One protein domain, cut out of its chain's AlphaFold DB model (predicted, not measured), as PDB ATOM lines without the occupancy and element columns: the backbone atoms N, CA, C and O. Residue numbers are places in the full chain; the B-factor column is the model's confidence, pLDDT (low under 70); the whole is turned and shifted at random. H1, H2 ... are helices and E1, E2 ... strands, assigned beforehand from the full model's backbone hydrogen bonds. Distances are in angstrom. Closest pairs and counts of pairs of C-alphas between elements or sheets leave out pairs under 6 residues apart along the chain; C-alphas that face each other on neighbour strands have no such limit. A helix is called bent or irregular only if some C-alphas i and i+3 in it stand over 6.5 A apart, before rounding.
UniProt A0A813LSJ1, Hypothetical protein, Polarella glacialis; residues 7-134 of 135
ATOM      1  N   VAL A   7     -19.597  36.331   8.081       93.44
ATOM      2  CA  VAL A   7     -19.853  34.947   7.672       93.44
ATOM      3  C   VAL A   7     -19.308  34.006   8.734       93.44
ATOM      4  O   VAL A   7     -18.165  34.156   9.149       93.44
ATOM      5  N   LEU A   8     -20.117  33.027   9.139       94.81
ATOM      6  CA  LEU A   8     -19.711  31.912   9.991       94.81
ATOM      7  C   LEU A   8     -19.633  30.636   9.148       94.81
ATOM      8  O   LEU A   8     -20.622  30.231   8.542       94.81
ATOM      9  N   LEU A   9     -18.457  30.012   9.119       93.38
ATOM     10  CA  LEU A   9     -18.232  28.696   8.530       93.38
ATOM     11  C   LEU A   9     -18.331  27.640   9.626       93.38
ATOM     12  O   LEU A   9     -17.399  27.474  10.414       93.38
ATOM     13  N   ASP A  10     -19.461  26.944   9.673       92.44
ATOM     14  CA  ASP A  10     -19.643  25.813  10.577       92.44
ATOM     15  C   ASP A  10     -19.005  24.537  10.010       92.44
ATOM     16  O   ASP A  10     -18.917  24.363   8.793       92.44
ATOM     17  N   GLU A  11     -18.521  23.674  10.901       90.31
ATOM     18  CA  GLU A  11     -17.800  22.431  10.591       90.31
ATOM     19  C   GLU A  11     -16.732  22.571   9.485       90.31
ATOM     20  O   GLU A  11     -16.632  21.758   8.561       90.31
ATOM     21  N   ILE A  12     -15.882  23.601   9.583       91.25
ATOM     22  CA  ILE A  12     -14.895  23.939   8.539       91.25
ATOM     23  C   ILE A  12     -13.932  22.782   8.199       91.25
ATOM     24  O   ILE A  12     -13.397  22.708   7.095       91.25
ATOM     25  N   ASN A  13     -13.726  21.840   9.121       88.56
ATOM     26  CA  ASN A  13     -12.872  20.667   8.934       88.56
ATOM     27  C   ASN A  13     -13.474  19.550   8.071       88.56
ATOM     28  O   ASN A  13     -12.772  18.585   7.750       88.56
ATOM     29  N   LEU A  14     -14.740  19.675   7.680       91.06
ATOM     30  CA  LEU A  14     -15.365  18.821   6.672       91.06
ATOM     31  C   LEU A  14     -15.173  19.363   5.251       91.06
ATOM     32  O   LEU A  14     -15.397  18.637   4.280       91.06
ATOM     33  N   ALA A  15     -14.735  20.618   5.106       90.50
ATOM     34  CA  ALA A  15     -14.519  21.214   3.800       90.50
ATOM     35  C   ALA A  15     -13.383  20.501   3.036       90.50
ATOM     36  O   ALA A  15     -12.353  20.142   3.618       90.50
ATOM     37  N   PRO A  16     -13.513  20.328   1.706       90.38
ATOM     38  CA  PRO A  16     -12.419  19.829   0.883       90.38
ATOM     39  C   PRO A  16     -11.174  20.714   1.007       90.38
ATOM     40  O   PRO A  16     -11.286  21.937   1.059       90.38
ATOM     41  N   GLN A  17      -9.982  20.112   0.951       88.12
ATOM     42  CA  GLN A  17      -8.713  20.842   1.076       88.12
ATOM     43  C   GLN A  17      -8.587  21.995   0.067       88.12
ATOM     44  O   GLN A  17      -8.186  23.089   0.448       88.12
ATOM     45  N   ALA A  18      -9.022  21.794  -1.181       89.44
ATOM     46  CA  ALA A  18      -9.032  22.845  -2.203       89.44
ATOM     47  C   ALA A  18      -9.896  24.062  -1.811       89.44
ATOM     48  O   ALA A  18      -9.572  25.195  -2.159       89.44
ATOM     49  N   THR A  19     -10.975  23.846  -1.050       90.75
ATOM     50  CA  THR A  19     -11.822  24.932  -0.531       90.75
ATOM     51  C   THR A  19     -11.069  25.733   0.525       90.75
ATOM     52  O   THR A  19     -11.045  26.957   0.460       90.75
ATOM     53  N   LEU A  20     -10.398  25.053   1.462       91.44
ATOM     54  CA  LEU A  20      -9.570  25.702   2.486       91.44
ATOM     55  C   LEU A  20      -8.412  26.484   1.855       91.44
ATOM     56  O   LEU A  20      -8.125  27.611   2.249       91.44
ATOM     57  N   GLU A  21      -7.780  25.916   0.829       89.69
ATOM     58  CA  GLU A  21      -6.702  26.573   0.092       89.69
ATOM     59  C   GLU A  21      -7.177  27.843  -0.620       89.69
ATOM     60  O   GLU A  21      -6.482  28.861  -0.573       89.69
ATOM     61  N   GLY A  22      -8.381  27.816  -1.200       91.06
ATOM     62  CA  GLY A  22      -9.015  28.980  -1.820       91.06
ATOM     63  C   GLY A  22      -9.313  30.123  -0.841       91.06
ATOM     64  O   GLY A  22      -9.356  31.280  -1.252       91.06
ATOM     65  N   LEU A  23      -9.453  29.826   0.455       92.25
ATOM     66  CA  LEU A  23      -9.676  30.827   1.503       92.25
ATOM     67  C   LEU A  23      -8.381  31.476   2.017       92.25
ATOM     68  O   LEU A  23      -8.450  32.495   2.699       92.25
ATOM     69  N   ASN A  24      -7.195  30.954   1.686       91.12
ATOM     70  CA  ASN A  24      -5.933  31.507   2.199       91.12
ATOM     71  C   ASN A  24      -5.735  32.988   1.840       91.12
ATOM     72  O   ASN A  24      -5.309  33.763   2.689       91.12
ATOM     73  N   ALA A  25      -6.059  33.379   0.602       92.12
ATOM     74  CA  ALA A  25      -5.937  34.767   0.144       92.12
ATOM     75  C   ALA A  25      -6.926  35.713   0.842       92.12
ATOM     76  O   ALA A  25      -6.670  36.909   0.968       92.12
ATOM     77  N   LEU A  26      -8.045  35.175   1.332       93.25
ATOM     78  CA  LEU A  26      -9.039  35.945   2.068       93.25
ATOM     79  C   LEU A  26      -8.559  36.246   3.491       93.25
ATOM     80  O   LEU A  26      -8.858  37.308   4.030       93.25
ATOM     81  N   LEU A  27      -7.808  35.313   4.072       91.31
ATOM     82  CA  LEU A  27      -7.337  35.335   5.456       91.31
ATOM     83  C   LEU A  27      -5.925  35.916   5.626       91.31
ATOM     84  O   LEU A  27      -5.412  35.981   6.741       91.31
ATOM     85  N   ASP A  28      -5.264  36.298   4.535       89.81
ATOM     86  CA  ASP A  28      -3.989  37.007   4.574       89.81
ATOM     87  C   ASP A  28      -4.146  38.483   4.175       89.81
ATOM     88  O   ASP A  28      -5.252  39.003   4.024       89.81
ATOM     89  N   HIS A  29      -3.019  39.184   4.034       89.56
ATOM     90  CA  HIS A  29      -2.974  40.610   3.708       89.56
ATOM     91  C   HIS A  29      -3.701  40.990   2.406       89.56
ATOM     92  O   HIS A  29      -4.039  42.159   2.237       89.56
ATOM     93  N   ARG A  30      -3.937  40.041   1.490       93.25
ATOM     94  CA  ARG A  30      -4.617  40.308   0.216       93.25
ATOM     95  C   ARG A  30      -6.114  40.533   0.389       93.25
ATOM     96  O   ARG A  30      -6.689  41.286  -0.392       93.25
ATOM     97  N   ARG A  31      -6.739  39.923   1.407       93.00
ATOM     98  CA  ARG A  31      -8.174  40.061   1.710       93.00
ATOM     99  C   ARG A  31      -9.053  39.835   0.472       93.00
ATOM    100  O   ARG A  31      -9.986  40.593   0.226       93.00
ATOM    101  N   GLU A  32      -8.779  38.799  -0.316       95.25
ATOM    102  CA  GLU A  32      -9.515  38.506  -1.553       95.25
ATOM    103  C   GLU A  32      -9.799  37.012  -1.723       95.25
ATOM    104  O   GLU A  32      -9.090  36.166  -1.190       95.25
ATOM    105  N   VAL A  33     -10.829  36.667  -2.491       93.81
ATOM    106  CA  VAL A  33     -11.131  35.273  -2.837       93.81
ATOM    107  C   VAL A  33     -11.241  35.115  -4.345       93.81
ATOM    108  O   VAL A  33     -11.931  35.889  -5.011       93.81
ATOM    109  N   PHE A  34     -10.570  34.105  -4.894       93.50
ATOM    110  CA  PHE A  34     -10.757  33.709  -6.284       93.50
ATOM    111  C   PHE A  34     -11.928  32.734  -6.389       93.50
ATOM    112  O   PHE A  34     -12.013  31.773  -5.627       93.50
ATOM    113  N   LEU A  35     -12.829  32.979  -7.337       92.25
ATOM    114  CA  LEU A  35     -14.006  32.165  -7.625       92.25
ATOM    115  C   LEU A  35     -13.800  31.449  -8.971       92.25
ATOM    116  O   LEU A  35     -14.124  32.023 -10.016       92.25
ATOM    117  N   PRO A  36     -13.300  30.193  -8.979       89.81
ATOM    118  CA  PRO A  36     -12.947  29.487 -10.214       89.81
ATOM    119  C   PRO A  36     -14.129  29.302 -11.163       89.81
ATOM    120  O   PRO A  36     -13.965  29.403 -12.372       89.81
ATOM    121  N   ALA A  37     -15.329  29.094 -10.612       91.06
ATOM    122  CA  ALA A  37     -16.552  28.871 -11.382       91.06
ATOM    123  C   ALA A  37     -16.908  30.034 -12.324       91.06
ATOM    124  O   ALA A  37     -17.584  29.821 -13.325       91.06
ATOM    125  N   ILE A  38     -16.461  31.253 -12.006       94.06
ATOM    126  CA  ILE A  38     -16.730  32.458 -12.803       94.06
ATOM    127  C   ILE A  38     -15.451  33.187 -13.235       94.06
ATOM    128  O   ILE A  38     -15.536  34.239 -13.861       94.06
ATOM    129  N   GLY A  39     -14.272  32.657 -12.894       94.75
ATOM    130  CA  GLY A  39     -12.978  33.249 -13.238       94.75
ATOM    131  C   GLY A  39     -12.750  34.650 -12.663       94.75
ATOM    132  O   GLY A  39     -12.067  35.453 -13.291       94.75
ATOM    133  N   GLN A  40     -13.332  34.973 -11.503       95.12
ATOM    134  CA  GLN A  40     -13.233  36.308 -10.901       95.12
ATOM    135  C   GLN A  40     -12.576  36.272  -9.528       95.12
ATOM    136  O   GLN A  40     -12.881  35.408  -8.709       95.12
ATOM    137  N   THR A  41     -11.748  37.277  -9.250       95.12
ATOM    138  CA  THR A  41     -11.264  37.576  -7.899       95.12
ATOM    139  C   THR A  41     -12.139  38.651  -7.271       95.12
ATOM    140  O   THR A  41     -12.467  39.654  -7.905       95.12
ATOM    141  N   VAL A  42     -12.538  38.443  -6.020       94.06
ATOM    142  CA  VAL A  42     -13.375  39.368  -5.260       94.06
ATOM    143  C   VAL A  42     -12.622  39.825  -4.023       94.06
ATOM    144  O   VAL A  42     -12.381  39.030  -3.117       94.06
ATOM    145  N   ALA A  43     -12.307  41.118  -3.963       95.31
ATOM    146  CA  ALA A  43     -11.793  41.748  -2.755       95.31
ATOM    147  C   ALA A  43     -12.877  41.792  -1.663       95.31
ATOM    148  O   ALA A  43     -14.047  42.095  -1.920       95.31
ATOM    149  N   ALA A  44     -12.486  41.476  -0.434       94.44
ATOM    150  CA  ALA A  44     -13.328  41.557   0.743       94.44
ATOM    151  C   ALA A  44     -13.526  43.020   1.143       94.44
ATOM    152  O   ALA A  44     -12.580  43.805   1.201       94.44
ATOM    153  N   HIS A  45     -14.760  43.380   1.481       95.75
ATOM    154  CA  HIS A  45     -15.049  44.688   2.050       95.75
ATOM    155  C   HIS A  45     -14.262  44.896   3.369       95.75
ATOM    156  O   HIS A  45     -14.100  43.937   4.129       95.75
ATOM    157  N   PRO A  46     -13.818  46.121   3.717       92.50
ATOM    158  CA  PRO A  46     -13.082  46.368   4.967       92.50
ATOM    159  C   PRO A  46     -13.835  45.936   6.241       92.50
ATOM    160  O   PRO A  46     -13.237  45.479   7.215       92.50
ATOM    161  N   GLY A  47     -15.167  46.033   6.220       93.62
ATOM    162  CA  GLY A  47     -16.050  45.578   7.304       93.62
ATOM    163  C   GLY A  47     -16.309  44.067   7.350       93.62
ATOM    164  O   GLY A  47     -16.849  43.587   8.340       93.62
ATOM    165  N   PHE A  48     -15.924  43.318   6.311       94.19
ATOM    166  CA  PHE A  48     -16.144  41.873   6.248       94.19
ATOM    167  C   PHE A  48     -15.391  41.155   7.370       94.19
ATOM    168  O   PHE A  48     -14.230  41.488   7.636       94.19
ATOM    169  N   ARG A  49     -16.032  40.160   7.981       91.62
ATOM    170  CA  ARG A  49     -15.424  39.277   8.980       91.62
ATOM    171  C   ARG A  49     -15.783  37.826   8.694       91.62
ATOM    172  O   ARG A  49     -16.924  37.531   8.326       91.62
ATOM    173  N   LEU A  50     -14.812  36.944   8.871       92.88
ATOM    174  CA  LEU A  50     -14.946  35.506   8.758       92.88
ATOM    175  C   LEU A  50     -14.718  34.851  10.118       92.88
ATOM    176  O   LEU A  50     -13.645  34.925  10.714       92.88
ATOM    177  N   PHE A  51     -15.745  34.142  10.552       94.38
ATOM    178  CA  PHE A  51     -15.728  33.267  11.702       94.38
ATOM    179  C   PHE A  51     -15.711  31.834  11.187       94.38
ATOM    180  O   PHE A  51     -16.367  31.522  10.190       94.38
ATOM    181  N   ALA A  52     -14.991  30.951  11.859       93.25
ATOM    182  CA  ALA A  52     -15.097  29.526  11.598       93.25
ATOM    183  C   ALA A  52     -15.203  28.734  12.893       93.25
ATOM    184  O   ALA A  52     -14.814  29.184  13.968       93.25
ATOM    185  N   ALA A  53     -15.775  27.554  12.765       92.56
ATOM    186  CA  ALA A  53     -16.210  26.717  13.853       92.56
ATOM    187  C   ALA A  53     -15.859  25.270  13.513       92.56
ATOM    188  O   ALA A  53     -16.063  24.828  12.380       92.56
ATOM    189  N   GLN A  54     -15.314  24.525  14.473       88.88
ATOM    190  CA  GLN A  54     -15.194  23.083  14.319       88.88
ATOM    191  C   GLN A  54     -15.395  22.337  15.629       88.88
ATOM    192  O   GLN A  54     -14.958  22.753  16.705       88.88
ATOM    193  N   ASN A  55     -15.952  21.144  15.473       84.56
ATOM    194  CA  ASN A  55     -15.843  20.105  16.475       84.56
ATOM    195  C   ASN A  55     -14.422  19.514  16.451       84.56
ATOM    196  O   ASN A  55     -13.843  19.368  15.363       84.56
ATOM    197  N   PRO A  56     -13.856  19.154  17.613       77.56
ATOM    198  CA  PRO A  56     -12.536  18.544  17.690       77.56
ATOM    199  C   PRO A  56     -12.396  17.303  16.810       77.56
ATOM    200  O   PRO A  56     -13.322  16.510  16.637       77.56
ATOM    201  N   VAL A  57     -11.194  17.114  16.261       70.12
ATOM    202  CA  VAL A  57     -10.887  16.008  15.334       70.12
ATOM    203  C   VAL A  57     -11.085  14.639  15.997       70.12
ATOM    204  O   VAL A  57     -11.384  13.657  15.322       70.12
ATOM    205  N   THR A  58     -10.966  14.578  17.325       67.06
ATOM    206  CA  THR A  58     -11.170  13.367  18.125       67.06
ATOM    207  C   THR A  58     -12.608  12.846  18.085       67.06
ATOM    208  O   THR A  58     -12.819  11.687  18.387       67.06
ATOM    209  N   THR A  59     -13.592  13.636  17.643       63.09
ATOM    210  CA  THR A  59     -15.014  13.236  17.596       63.09
ATOM    211  C   THR A  59     -15.385  12.405  16.346       63.09
ATOM    212  O   THR A  59     -16.560  12.216  16.036       63.09
ATOM    213  N   GLY A  60     -14.404  11.902  15.585       65.00
ATOM    214  CA  GLY A  60     -14.632  11.025  14.425       65.00
ATOM    215  C   GLY A  60     -15.406  11.688  13.270       65.00
ATOM    216  O   GLY A  60     -15.435  12.911  13.139       65.00
ATOM    217  N   GLY A  61     -16.030  10.889  12.394       67.31
ATOM    218  CA  GLY A  61     -16.952  11.390  11.353       67.31
ATOM    219  C   GLY A  61     -16.306  11.956  10.080       67.31
ATOM    220  O   GLY A  61     -16.874  12.839   9.451       67.31
ATOM    221  N   GLY A  62     -15.111  11.490   9.696       66.56
ATOM    222  CA  GLY A  62     -14.429  11.953   8.473       66.56
ATOM    223  C   GLY A  62     -13.759  13.328   8.594       66.56
ATOM    224  O   GLY A  62     -13.229  13.841   7.607       66.56
ATOM    225  N   ARG A  63     -13.743  13.898   9.805       71.81
ATOM    226  CA  ARG A  63     -13.075  15.157  10.143       71.81
ATOM    227  C   ARG A  63     -11.570  15.030   9.943       71.81
ATOM    228  O   ARG A  63     -10.934  14.121  10.476       71.81
ATOM    229  N   LYS A  64     -10.994  15.946   9.166       77.19
ATOM    230  CA  LYS A  64      -9.547  16.021   8.938       77.19
ATOM    231  C   LYS A  64      -8.956  17.138   9.785       77.19
ATOM    232  O   LYS A  64      -9.591  18.164  10.002       77.19
ATOM    233  N   GLY A  65      -7.724  16.953  10.250       81.19
ATOM    234  CA  GLY A  65      -6.993  18.043  10.890       81.19
ATOM    235  C   GLY A  65      -6.797  19.197   9.908       81.19
ATOM    236  O   GLY A  65      -6.333  18.982   8.786       81.19
ATOM    237  N   LEU A  66      -7.144  20.414  10.324       86.69
ATOM    238  CA  LEU A  66      -6.864  21.607   9.529       86.69
ATOM    239  C   LEU A  66      -5.344  21.823   9.431       86.69
ATOM    240  O   LEU A  66      -4.641  21.675  10.438       86.69
ATOM    241  N   PRO A  67      -4.807  22.196   8.252       86.50
ATOM    242  CA  PRO A  67      -3.387  22.490   8.111       86.50
ATOM    243  C   PRO A  67      -2.944  23.578   9.093       86.50
ATOM    244  O   PRO A  67      -3.586  24.622   9.208       86.50
ATOM    245  N   ARG A  68      -1.801  23.391   9.764       85.75
ATOM    246  CA  ARG A  68      -1.278  24.384  10.723       85.75
ATOM    247  C   ARG A  68      -1.088  25.766  10.090       85.75
ATOM    248  O   ARG A  68      -1.343  26.775  10.733       85.75
ATOM    249  N   SER A  69      -0.671  25.815   8.826       86.94
ATOM    250  CA  SER A  69      -0.534  27.057   8.057       86.94
ATOM    251  C   SER A  69      -1.856  27.804   7.879       86.94
ATOM    252  O   SER A  69      -1.842  29.032   7.880       86.94
ATOM    253  N   PHE A  70      -2.971  27.080   7.762       88.50
ATOM    254  CA  PHE A  70      -4.321  27.634   7.681       88.50
ATOM    255  C   PHE A  70      -4.779  28.148   9.051       88.50
ATOM    256  O   PHE A  70      -5.205  29.290   9.177       88.50
ATOM    257  N   LEU A  71      -4.584  27.343  10.103       87.62
ATOM    258  CA  LEU A  71      -4.914  27.719  11.483       87.62
ATOM    259  C   LEU A  71      -4.178  28.975  11.956       87.62
ATOM    260  O   LEU A  71      -4.756  29.798  12.653       87.62
ATOM    261  N   ASN A  72      -2.924  29.155  11.535       88.75
ATOM    262  CA  ASN A  72      -2.122  30.337  11.863       88.75
ATOM    263  C   ASN A  72      -2.679  31.649  11.270       88.75
ATOM    264  O   ASN A  72      -2.126  32.711  11.551       88.75
ATOM    265  N   ARG A  73      -3.712  31.594  10.417       89.94
ATOM    266  CA  ARG A  73      -4.406  32.778   9.883       89.94
ATOM    267  C   ARG A  73      -5.602  33.211  10.724       89.94
ATOM    268  O   ARG A  73      -6.194  34.243  10.443       89.94
ATOM    269  N   PHE A  74      -5.936  32.439  11.749       90.00
ATOM    270  CA  PHE A  74      -7.014  32.744  12.668       90.00
ATOM    271  C   PHE A  74      -6.482  32.981  14.074       90.00
ATOM    272  O   PHE A  74      -5.489  32.393  14.507       90.00
ATOM    273  N   THR A  75      -7.231  33.770  14.832       89.94
ATOM    274  CA  THR A  75      -7.183  33.694  16.288       89.94
ATOM    275  C   THR A  75      -8.034  32.513  16.735       89.94
ATOM    276  O   THR A  75      -9.227  32.465  16.437       89.94
ATOM    277  N   ARG A  76      -7.420  31.549  17.428       88.75
ATOM    278  CA  ARG A  76      -8.105  30.347  17.918       88.75
ATOM    279  C   ARG A  76      -8.623  30.559  19.337       88.75
ATOM    280  O   ARG A  76      -7.853  30.901  20.232       88.75
ATOM    281  N   VAL A  77      -9.905  30.281  19.534       89.75
ATOM    282  CA  VAL A  77     -10.598  30.305  20.822       89.75
ATOM    283  C   VAL A  77     -11.128  28.906  21.102       89.75
ATOM    284  O   VAL A  77     -11.730  28.280  20.236       89.75
ATOM    285  N   VAL A  78     -10.890  28.411  22.313       85.44
ATOM    286  CA  VAL A  78     -11.359  27.100  22.766       85.44
ATOM    287  C   VAL A  78     -12.500  27.336  23.750       85.44
ATOM    288  O   VAL A  78     -12.294  27.965  24.786       85.44
ATOM    289  N   LEU A  79     -13.702  26.880  23.408       84.69
ATOM    290  CA  LEU A  79     -14.906  27.056  24.214       84.69
ATOM    291  C   LEU A  79     -15.155  25.825  25.080       84.69
ATOM    292  O   LEU A  79     -15.267  24.705  24.579       84.69
ATOM    293  N   SER A  80     -15.268  26.045  26.386       83.31
ATOM    294  CA  SER A  80     -15.620  25.008  27.353       83.31
ATOM    295  C   SER A  80     -17.095  24.621  27.255       83.31
ATOM    296  O   SER A  80     -17.933  25.399  26.795       83.31
ATOM    297  N   GLN A  81     -17.423  23.419  27.724       82.38
ATOM    298  CA  GLN A  81     -18.816  23.008  27.843       82.38
ATOM    299  C   GLN A  81     -19.579  23.876  28.849       82.38
ATOM    300  O   GLN A  81     -19.026  24.315  29.856       82.38
ATOM    301  N   LEU A  82     -20.873  24.059  28.586       88.62
ATOM    302  CA  LEU A  82     -21.794  24.728  29.501       88.62
ATOM    303  C   LEU A  82     -21.974  23.912  30.782       88.62
ATOM    304  O   LEU A  82     -22.206  22.696  30.721       88.62
ATOM    305  N   SER A  83     -21.924  24.593  31.925       90.19
ATOM    306  CA  SER A  83     -22.179  23.983  33.227       90.19
ATOM    307  C   SER A  83     -23.672  23.665  33.412       90.19
ATOM    308  O   SER A  83     -24.527  24.275  32.758       90.19
ATOM    309  N   PRO A  84     -24.037  22.770  34.349       90.62
ATOM    310  CA  PRO A  84     -25.437  22.538  34.708       90.62
ATOM    311  C   PRO A  84     -26.190  23.817  35.116       90.62
ATOM    312  O   PRO A  84     -27.394  23.935  34.892       90.62
ATOM    313  N   ALA A  85     -25.491  24.796  35.704       91.69
ATOM    314  CA  ALA A  85     -26.072  26.088  36.058       91.69
ATOM    315  C   ALA A  85     -26.395  26.933  34.814       91.69
ATOM    316  O   ALA A  85     -27.493  27.487  34.734       91.69
ATOM    317  N   ASP A  86     -25.487  26.968  33.832       92.88
ATOM    318  CA  ASP A  86     -25.701  27.666  32.557       92.88
ATOM    319  C   ASP A  86     -26.877  27.054  31.792       92.88
ATOM    320  O   ASP A  86     -27.767  27.768  31.335       92.88
ATOM    321  N   LEU A  87     -26.926  25.718  31.717       91.31
ATOM    322  CA  LEU A  87     -28.019  24.993  31.070       91.31
ATOM    323  C   LEU A  87     -29.362  25.298  31.736       91.31
ATOM    324  O   LEU A  87     -30.332  25.593  31.043       91.31
ATOM    325  N   ARG A  88     -29.417  25.319  33.075       91.00
ATOM    326  CA  ARG A  88     -30.635  25.691  33.810       91.00
ATOM    327  C   ARG A  88     -31.074  27.111  33.485       91.00
ATOM    328  O   ARG A  88     -32.260  27.345  33.263       91.00
ATOM    329  N   HIS A  89     -30.134  28.054  33.440       91.62
ATOM    330  CA  HIS A  89     -30.430  29.440  33.098       91.62
ATOM    331  C   HIS A  89     -30.993  29.567  31.673       91.62
ATOM    332  O   HIS A  89     -32.032  30.197  31.476       91.62
ATOM    333  N   ILE A  90     -30.363  28.907  30.698       91.62
ATOM    334  CA  ILE A  90     -30.795  28.910  29.295       91.62
ATOM    335  C   ILE A  90     -32.171  28.256  29.147       91.62
ATOM    336  O   ILE A  90     -33.065  28.853  28.551       91.62
ATOM    337  N   CYS A  91     -32.381  27.065  29.718       90.06
ATOM    338  CA  CYS A  91     -33.658  26.356  29.629       90.06
ATOM    339  C   CYS A  91     -34.800  27.171  30.243       90.06
ATOM    340  O   CYS A  91     -35.865  27.272  29.635       90.06
ATOM    341  N   ARG A  92     -34.570  27.812  31.394       86.94
ATOM    342  CA  ARG A  92     -35.553  28.715  32.006       86.94
ATOM    343  C   ARG A  92     -35.868  29.910  31.127       86.94
ATOM    344  O   ARG A  92     -37.019  30.305  31.068       86.94
ATOM    345  N   HIS A  93     -34.878  30.491  30.455       87.12
ATOM    346  CA  HIS A  93     -35.102  31.662  29.613       87.12
ATOM    347  C   HIS A  93     -35.814  31.311  28.297       87.12
ATOM    348  O   HIS A  93     -36.772  31.978  27.916       87.12
ATOM    349  N   VAL A  94     -35.377  30.249  27.617       87.81
ATOM    350  CA  VAL A  94     -35.877  29.859  26.287       87.81
ATOM    351  C   VAL A  94     -37.211  29.110  26.372       87.81
ATOM    352  O   VAL A  94     -38.060  29.256  25.495       87.81
ATOM    353  N   HIS A  95     -37.424  28.325  27.432       82.44
ATOM    354  CA  HIS A  95     -38.580  27.433  27.572       82.44
ATOM    355  C   HIS A  95     -39.466  27.749  28.785       82.44
ATOM    356  O   HIS A  95     -40.291  26.914  29.158       82.44
ATOM    357  N   ALA A  96     -39.349  28.960  29.348       69.12
ATOM    358  CA  ALA A  96     -40.027  29.423  30.569       69.12
ATOM    359  C   ALA A  96     -41.516  29.049  30.665       69.12
ATOM    360  O   ALA A  96     -42.025  28.763  31.744       69.12
ATOM    361  N   ALA A  97     -42.225  29.088  29.532       71.88
ATOM    362  CA  ALA A  97     -43.668  28.870  29.459       71.88
ATOM    363  C   ALA A  97     -44.071  27.443  29.044       71.88
ATOM    364  O   ALA A  97     -45.242  27.090  29.159       71.88
ATOM    365  N   ALA A  98     -43.137  26.635  28.533       78.00
ATOM    366  CA  ALA A  98     -43.436  25.356  27.886       78.00
ATOM    367  C   ALA A  98     -43.001  24.135  28.707       78.00
ATOM    368  O   ALA A  98     -43.567  23.056  28.540       78.00
ATOM    369  N   VAL A  99     -42.000  24.284  29.581       80.12
ATOM    370  CA  VAL A  99     -41.394  23.169  30.316       80.12
ATOM    371  C   VAL A  99     -41.341  23.511  31.801       80.12
ATOM    372  O   VAL A  99     -40.751  24.514  32.192       80.12
ATOM    373  N   GLY A 100     -41.965  22.680  32.639       83.44
ATOM    374  CA  GLY A 100     -41.918  22.852  34.091       83.44
ATOM    375  C   GLY A 100     -40.527  22.565  34.665       83.44
ATOM    376  O   GLY A 100     -39.815  21.695  34.164       83.44
ATOM    377  N   GLU A 101     -40.177  23.243  35.761       85.56
ATOM    378  CA  GLU A 101     -38.891  23.092  36.470       85.56
ATOM    379  C   GLU A 101     -38.461  21.628  36.708       85.56
ATOM    380  O   GLU A 101     -37.308  21.313  36.415       85.56
ATOM    381  N   PRO A 102     -39.347  20.687  37.113       89.38
ATOM    382  CA  PRO A 102     -38.937  19.295  37.321       89.38
ATOM    383  C   PRO A 102     -38.401  18.607  36.058       89.38
ATOM    384  O   PRO A 102     -37.518  17.757  36.142       89.38
ATOM    385  N   ILE A 103     -38.927  18.964  34.882       89.38
ATOM    386  CA  ILE A 103     -38.481  18.395  33.603       89.38
ATOM    387  C   ILE A 103     -37.125  18.991  33.210       89.38
ATOM    388  O   ILE A 103     -36.270  18.266  32.708       89.38
ATOM    389  N   VAL A 104     -36.911  20.287  33.463       89.94
ATOM    390  CA  VAL A 104     -35.621  20.949  33.218       89.94
ATOM    391  C   VAL A 104     -34.528  20.327  34.084       89.94
ATOM    392  O   VAL A 104     -33.477  19.960  33.563       89.94
ATOM    393  N   ASP A 105     -34.781  20.153  35.381       90.81
ATOM    394  CA  ASP A 105     -33.809  19.541  36.288       90.81
ATOM    395  C   ASP A 105     -33.512  18.084  35.909       90.81
ATOM    396  O   ASP A 105     -32.345  17.690  35.891       90.81
ATOM    397  N   LEU A 106     -34.533  17.305  35.524       91.88
ATOM    398  CA  LEU A 106     -34.342  15.938  35.036       91.88
ATOM    399  C   LEU A 106     -33.495  15.895  33.756       91.88
ATOM    400  O   LEU A 106     -32.594  15.068  33.645       91.88
ATOM    401  N   ALA A 107     -33.766  16.778  32.793       91.00
ATOM    402  CA  ALA A 107     -33.016  16.835  31.543       91.00
ATOM    403  C   ALA A 107     -31.546  17.205  31.779       91.00
ATOM    404  O   ALA A 107     -30.656  16.605  31.180       91.00
ATOM    405  N   ILE A 108     -31.283  18.161  32.673       92.06
ATOM    406  CA  ILE A 108     -29.918  18.574  33.013       92.06
ATOM    407  C   ILE A 108     -29.178  17.451  33.738       92.06
ATOM    408  O   ILE A 108     -28.042  17.169  33.373       92.06
ATOM    409  N   ALA A 109     -29.819  16.788  34.706       92.25
ATOM    410  CA  ALA A 109     -29.233  15.640  35.394       92.25
ATOM    411  C   ALA A 109     -28.892  14.512  34.410       92.25
ATOM    412  O   ALA A 109     -27.776  14.005  34.427       92.25
ATOM    413  N   LEU A 110     -29.798  14.196  33.478       92.19
ATOM    414  CA  LEU A 110     -29.546  13.200  32.436       92.19
ATOM    415  C   LEU A 110     -28.346  13.577  31.554       92.19
ATOM    416  O   LEU A 110     -27.524  12.721  31.237       92.19
ATOM    417  N   VAL A 111     -28.238  14.840  31.135       89.88
ATOM    418  CA  VAL A 111     -27.097  15.310  30.332       89.88
ATOM    419  C   VAL A 111     -25.790  15.195  31.115       89.88
ATOM    420  O   VAL A 111     -24.785  14.782  30.539       89.88
ATOM    421  N   ASP A 112     -25.795  15.538  32.402       89.38
ATOM    422  CA  ASP A 112     -24.616  15.452  33.269       89.38
ATOM    423  C   ASP A 112     -24.183  13.993  33.485       89.38
ATOM    424  O   ASP A 112     -23.022  13.648  33.263       89.38
ATOM    425  N   ASP A 113     -25.136  13.101  33.766       89.62
ATOM    426  CA  ASP A 113     -24.900  11.662  33.895       89.62
ATOM    427  C   ASP A 113     -24.319  11.066  32.603       89.62
ATOM    428  O   ASP A 113     -23.367  10.280  32.635       89.62
ATOM    429  N   LEU A 114     -24.859  11.456  31.441       87.12
ATOM    430  CA  LEU A 114     -24.352  11.018  30.139       87.12
ATOM    431  C   LEU A 114     -22.930  11.522  29.874       87.12
ATOM    432  O   LEU A 114     -22.126  10.784  29.302       87.12
ATOM    433  N   ARG A 115     -22.603  12.752  30.288       81.19
ATOM    434  CA  ARG A 115     -21.247  13.309  30.164       81.19
ATOM    435  C   ARG A 115     -20.258  12.530  31.019       81.19
ATOM    436  O   ARG A 115     -19.270  12.034  30.482       81.19
ATOM    437  N   LEU A 116     -20.569  12.331  32.299       83.50
ATOM    438  CA  LEU A 116     -19.748  11.547  33.226       83.50
ATOM    439  C   LEU A 116     -19.539  10.108  32.728       83.50
ATOM    440  O   LEU A 116     -18.432   9.568  32.775       83.50
ATOM    441  N   ALA A 117     -20.592   9.484  32.191       83.88
ATOM    442  CA  ALA A 117     -20.510   8.142  31.622       83.88
ATOM    443  C   ALA A 117     -19.658   8.075  30.339       83.88
ATOM    444  O   ALA A 117     -19.026   7.044  30.082       83.88
ATOM    445  N   ALA A 118     -19.636   9.143  29.534       74.50
ATOM    446  CA  ALA A 118     -18.825   9.242  28.322       74.50
ATOM    447  C   ALA A 118     -17.338   9.491  28.632       74.50
ATOM    448  O   ALA A 118     -16.476   8.880  27.999       74.50
ATOM    449  N   GLU A 119     -17.032  10.309  29.642       67.88
ATOM    450  CA  GLU A 119     -15.660  10.585  30.102       67.88
ATOM    451  C   GLU A 119     -14.927   9.318  30.574       67.88
ATOM    452  O   GLU A 119     -13.717   9.187  30.388       67.88
ATOM    453  N   GLY A 120     -15.653   8.340  31.126       56.12
ATOM    454  CA  GLY A 120     -15.090   7.057  31.557       56.12
ATOM    455  C   GLY A 120     -14.778   6.057  30.434       56.12
ATOM    456  O   GLY A 120     -14.177   5.019  30.710       56.12
ATOM    457  N   ARG A 121     -15.199   6.314  29.186       53.62
ATOM    458  CA  ARG A 121     -15.074   5.357  28.062       53.62
ATOM    459  C   ARG A 121     -14.143   5.822  26.950       53.62
ATOM    460  O   ARG A 121     -13.589   4.978  26.251       53.62
ATOM    461  N   SER A 122     -13.921   7.125  26.840       46.62
ATOM    462  CA  SER A 122     -13.038   7.729  25.854       46.62
ATOM    463  C   SER A 122     -12.546   9.076  26.382       46.62
ATOM    464  O   SER A 122     -13.287   9.788  27.055       46.62
ATOM    465  N   SER A 123     -11.374   9.532  25.943       46.22
ATOM    466  CA  SER A 123     -10.971  10.952  25.985       46.22
ATOM    467  C   SER A 123     -11.856  11.872  25.104       46.22
ATOM    468  O   SER A 123     -11.435  12.953  24.698       46.22
ATOM    469  N   GLU A 124     -13.077  11.431  24.789       49.38
ATOM    470  CA  GLU A 124     -14.072  12.016  23.883       49.38
ATOM    471  C   GLU A 124     -15.290  12.570  24.653       49.38
ATOM    472  O   GLU A 124     -16.337  12.824  24.057       49.38
ATOM    473  N   GLY A 125     -15.182  12.777  25.974       42.88
ATOM    474  CA  GLY A 125     -16.134  13.603  26.722       42.88
ATOM    475  C   GLY A 125     -16.151  14.999  26.101       42.88
ATOM    476  O   GLY A 125     -15.100  15.631  26.030       42.88
ATOM    477  N   GLY A 126     -17.305  15.399  25.544       53.25
ATOM    478  CA  GLY A 126     -17.415  16.352  24.431       53.25
ATOM    479  C   GLY A 126     -16.341  17.439  24.431       53.25
ATOM    480  O   GLY A 126     -16.375  18.387  25.216       53.25
ATOM    481  N   ALA A 127     -15.356  17.243  23.560       56.09
ATOM    482  CA  ALA A 127     -14.165  18.061  23.543       56.09
ATOM    483  C   ALA A 127     -14.532  19.526  23.229       56.09
ATOM    484  O   ALA A 127     -15.516  19.783  22.526       56.09
ATOM    485  N   PRO A 128     -13.785  20.491  23.784       60.56
ATOM    486  CA  PRO A 128     -14.141  21.895  23.688       60.56
ATOM    487  C   PRO A 128     -14.215  22.344  22.228       60.56
ATOM    488  O   PRO A 128     -13.395  21.949  21.401       60.56
ATOM    489  N   PHE A 129     -15.211  23.163  21.909       65.94
ATOM    490  CA  PHE A 129     -15.426  23.641  20.550       65.94
ATOM    491  C   PHE A 129     -14.342  24.646  20.172       65.94
ATOM    492  O   PHE A 129     -13.970  25.499  20.979       65.94
ATOM    493  N   GLU A 130     -13.840  24.570  18.947       76.94
ATOM    494  CA  GLU A 130     -12.849  25.525  18.471       76.94
ATOM    495  C   GLU A 130     -13.516  26.564  17.575       76.94
ATOM    496  O   GLU A 130     -14.090  26.238  16.534       76.94
ATOM    497  N   ALA A 131     -13.414  27.823  17.987       75.69
ATOM    498  CA  ALA A 131     -13.821  28.977  17.208       75.69
ATOM    499  C   ALA A 131     -12.588  29.704  16.657       75.69
ATOM    500  O   ALA A 131     -11.534  29.787  17.294       75.69
ATOM    501  N   TYR A 132     -12.741  30.252  15.464       81.50
ATOM    502  CA  TYR A 132     -11.694  30.869  14.670       81.50
ATOM    503  C   TYR A 132     -12.147  32.250  14.231       81.50
ATOM    504  O   TYR A 132     -13.220  32.384  13.647       81.50
ATOM    505  N   LEU A 133     -11.335  33.264  14.519       79.00
ATOM    506  CA  LEU A 133     -11.661  34.668  14.270       79.00
ATOM    507  C   LEU A 133     -10.622  35.294  13.335       79.00
ATOM    508  O   LEU A 133      -9.421  35.164  13.602       79.00
ATOM    509  N   ASP A 134     -11.067  35.966  12.270       77.06
ATOM    510  CA  ASP A 134     -10.220  36.863  11.479       77.06
ATOM    511  C   ASP A 134     -10.237  38.275  12.107       77.06
ATOM    512  O   ASP A 134     -11.289  38.885  12.297       77.06
TER     513      ASP A 134
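This is residues 7 to 134 of the 135 residues of the protein "Hypothetical protein" of Polarella glacialis (UniProt A0A813LSJ1). A twisted sheet of four strands, E1, E4, E6 and E5, lies between two outlying parts: at one end of the long axis a helical hairpin, H3 and H4, reaches away from the sheet, and at the other end the small strand hairpin of E2 and E3 sits by H1. The short H2 is close to H1. The printed part has 128 residues, with four named helices and six named strands in the order E1 H1 E2 E3 E4 H2 E5 H3 H4 E6, of mixed class. The larger sheet is mixed, in the order E1, E4, E6, E5; E2 and E3 are antiparallel. The whole is loose, with a radius of gyration of the C-alphas of 19.4 A, and elongated, spanning 58 by 36 by 25 A.

E1, residues 7 to 9, is an edge strand and parallel to E4, residues 49 to 54; N 9 and O 51 are 2.8 A apart. E4 is antiparallel to E6, residues 129 to 133, with N 132 and O 52 at 2.8 A. E6 is antiparallel to the other edge strand, E5, residues 75 to 79, with N 77 and O 131 at 2.8 A. The sheet is strongly twisted, but only just, with C-alphas up to 4.3 A off its best plane. H1, residues 17 to 27, only grazes this sheet with residues 26 to 27. H1 is irregular, but only just: C-alphas 22 and 25 are 6.8 A apart. E2, residues 32 to 35, comes closest to H1 at the C-alphas of Leu 26 and Glu 32, 4.5 A apart. E2 forms a hairpin with E3, residues 40 to 43; N 35 and O 40 are 2.8 A apart. H2, residues 68 to 71, is close to H1 but not clearly touching, the closest C-alphas being those of Asn 24 and Phe 70, 6.9 A apart. E4, H2 and E5 form a split strand-helix-strand unit, two strands running the same way with E6 between them, and its crossover is right-handed. H3, residues 84 to 95, touches H4, residues 101 to 119, at a steep tilt of 42 degrees, opposite ways, as a helical hairpin; their closest C-alphas are those of Pro 84 and Ile 108, 6.2 A apart. H3 and H4 are not on the sheet of four strands. Every O i to N i+4 pair is within hydrogen-bond range in H3 and H4, against 4 of 7 in H1; H2 is too short for such a pair.

E1 begins at C-alpha 7, (-19.853, 34.947, 7.672). H1 is 15.2 A long, E4 17.1 A and H3 15.7 A. H4, the longest helix, runs 27.1 A from C-alpha 101 at (-38.891, 23.092, 36.470). E6 ends at C-alpha 133, (-11.661, 34.668, 14.270).

The C-alphas farthest apart, those of Gly 39 and Pro 102, are 58.5 A from each other. The printed part has no cut. The link from E4 to H2 is long, with 13 residues. The mean pLDDT of the printed part is 84.6; residues 58 to 62, 96 and 119 to 129 are under 70.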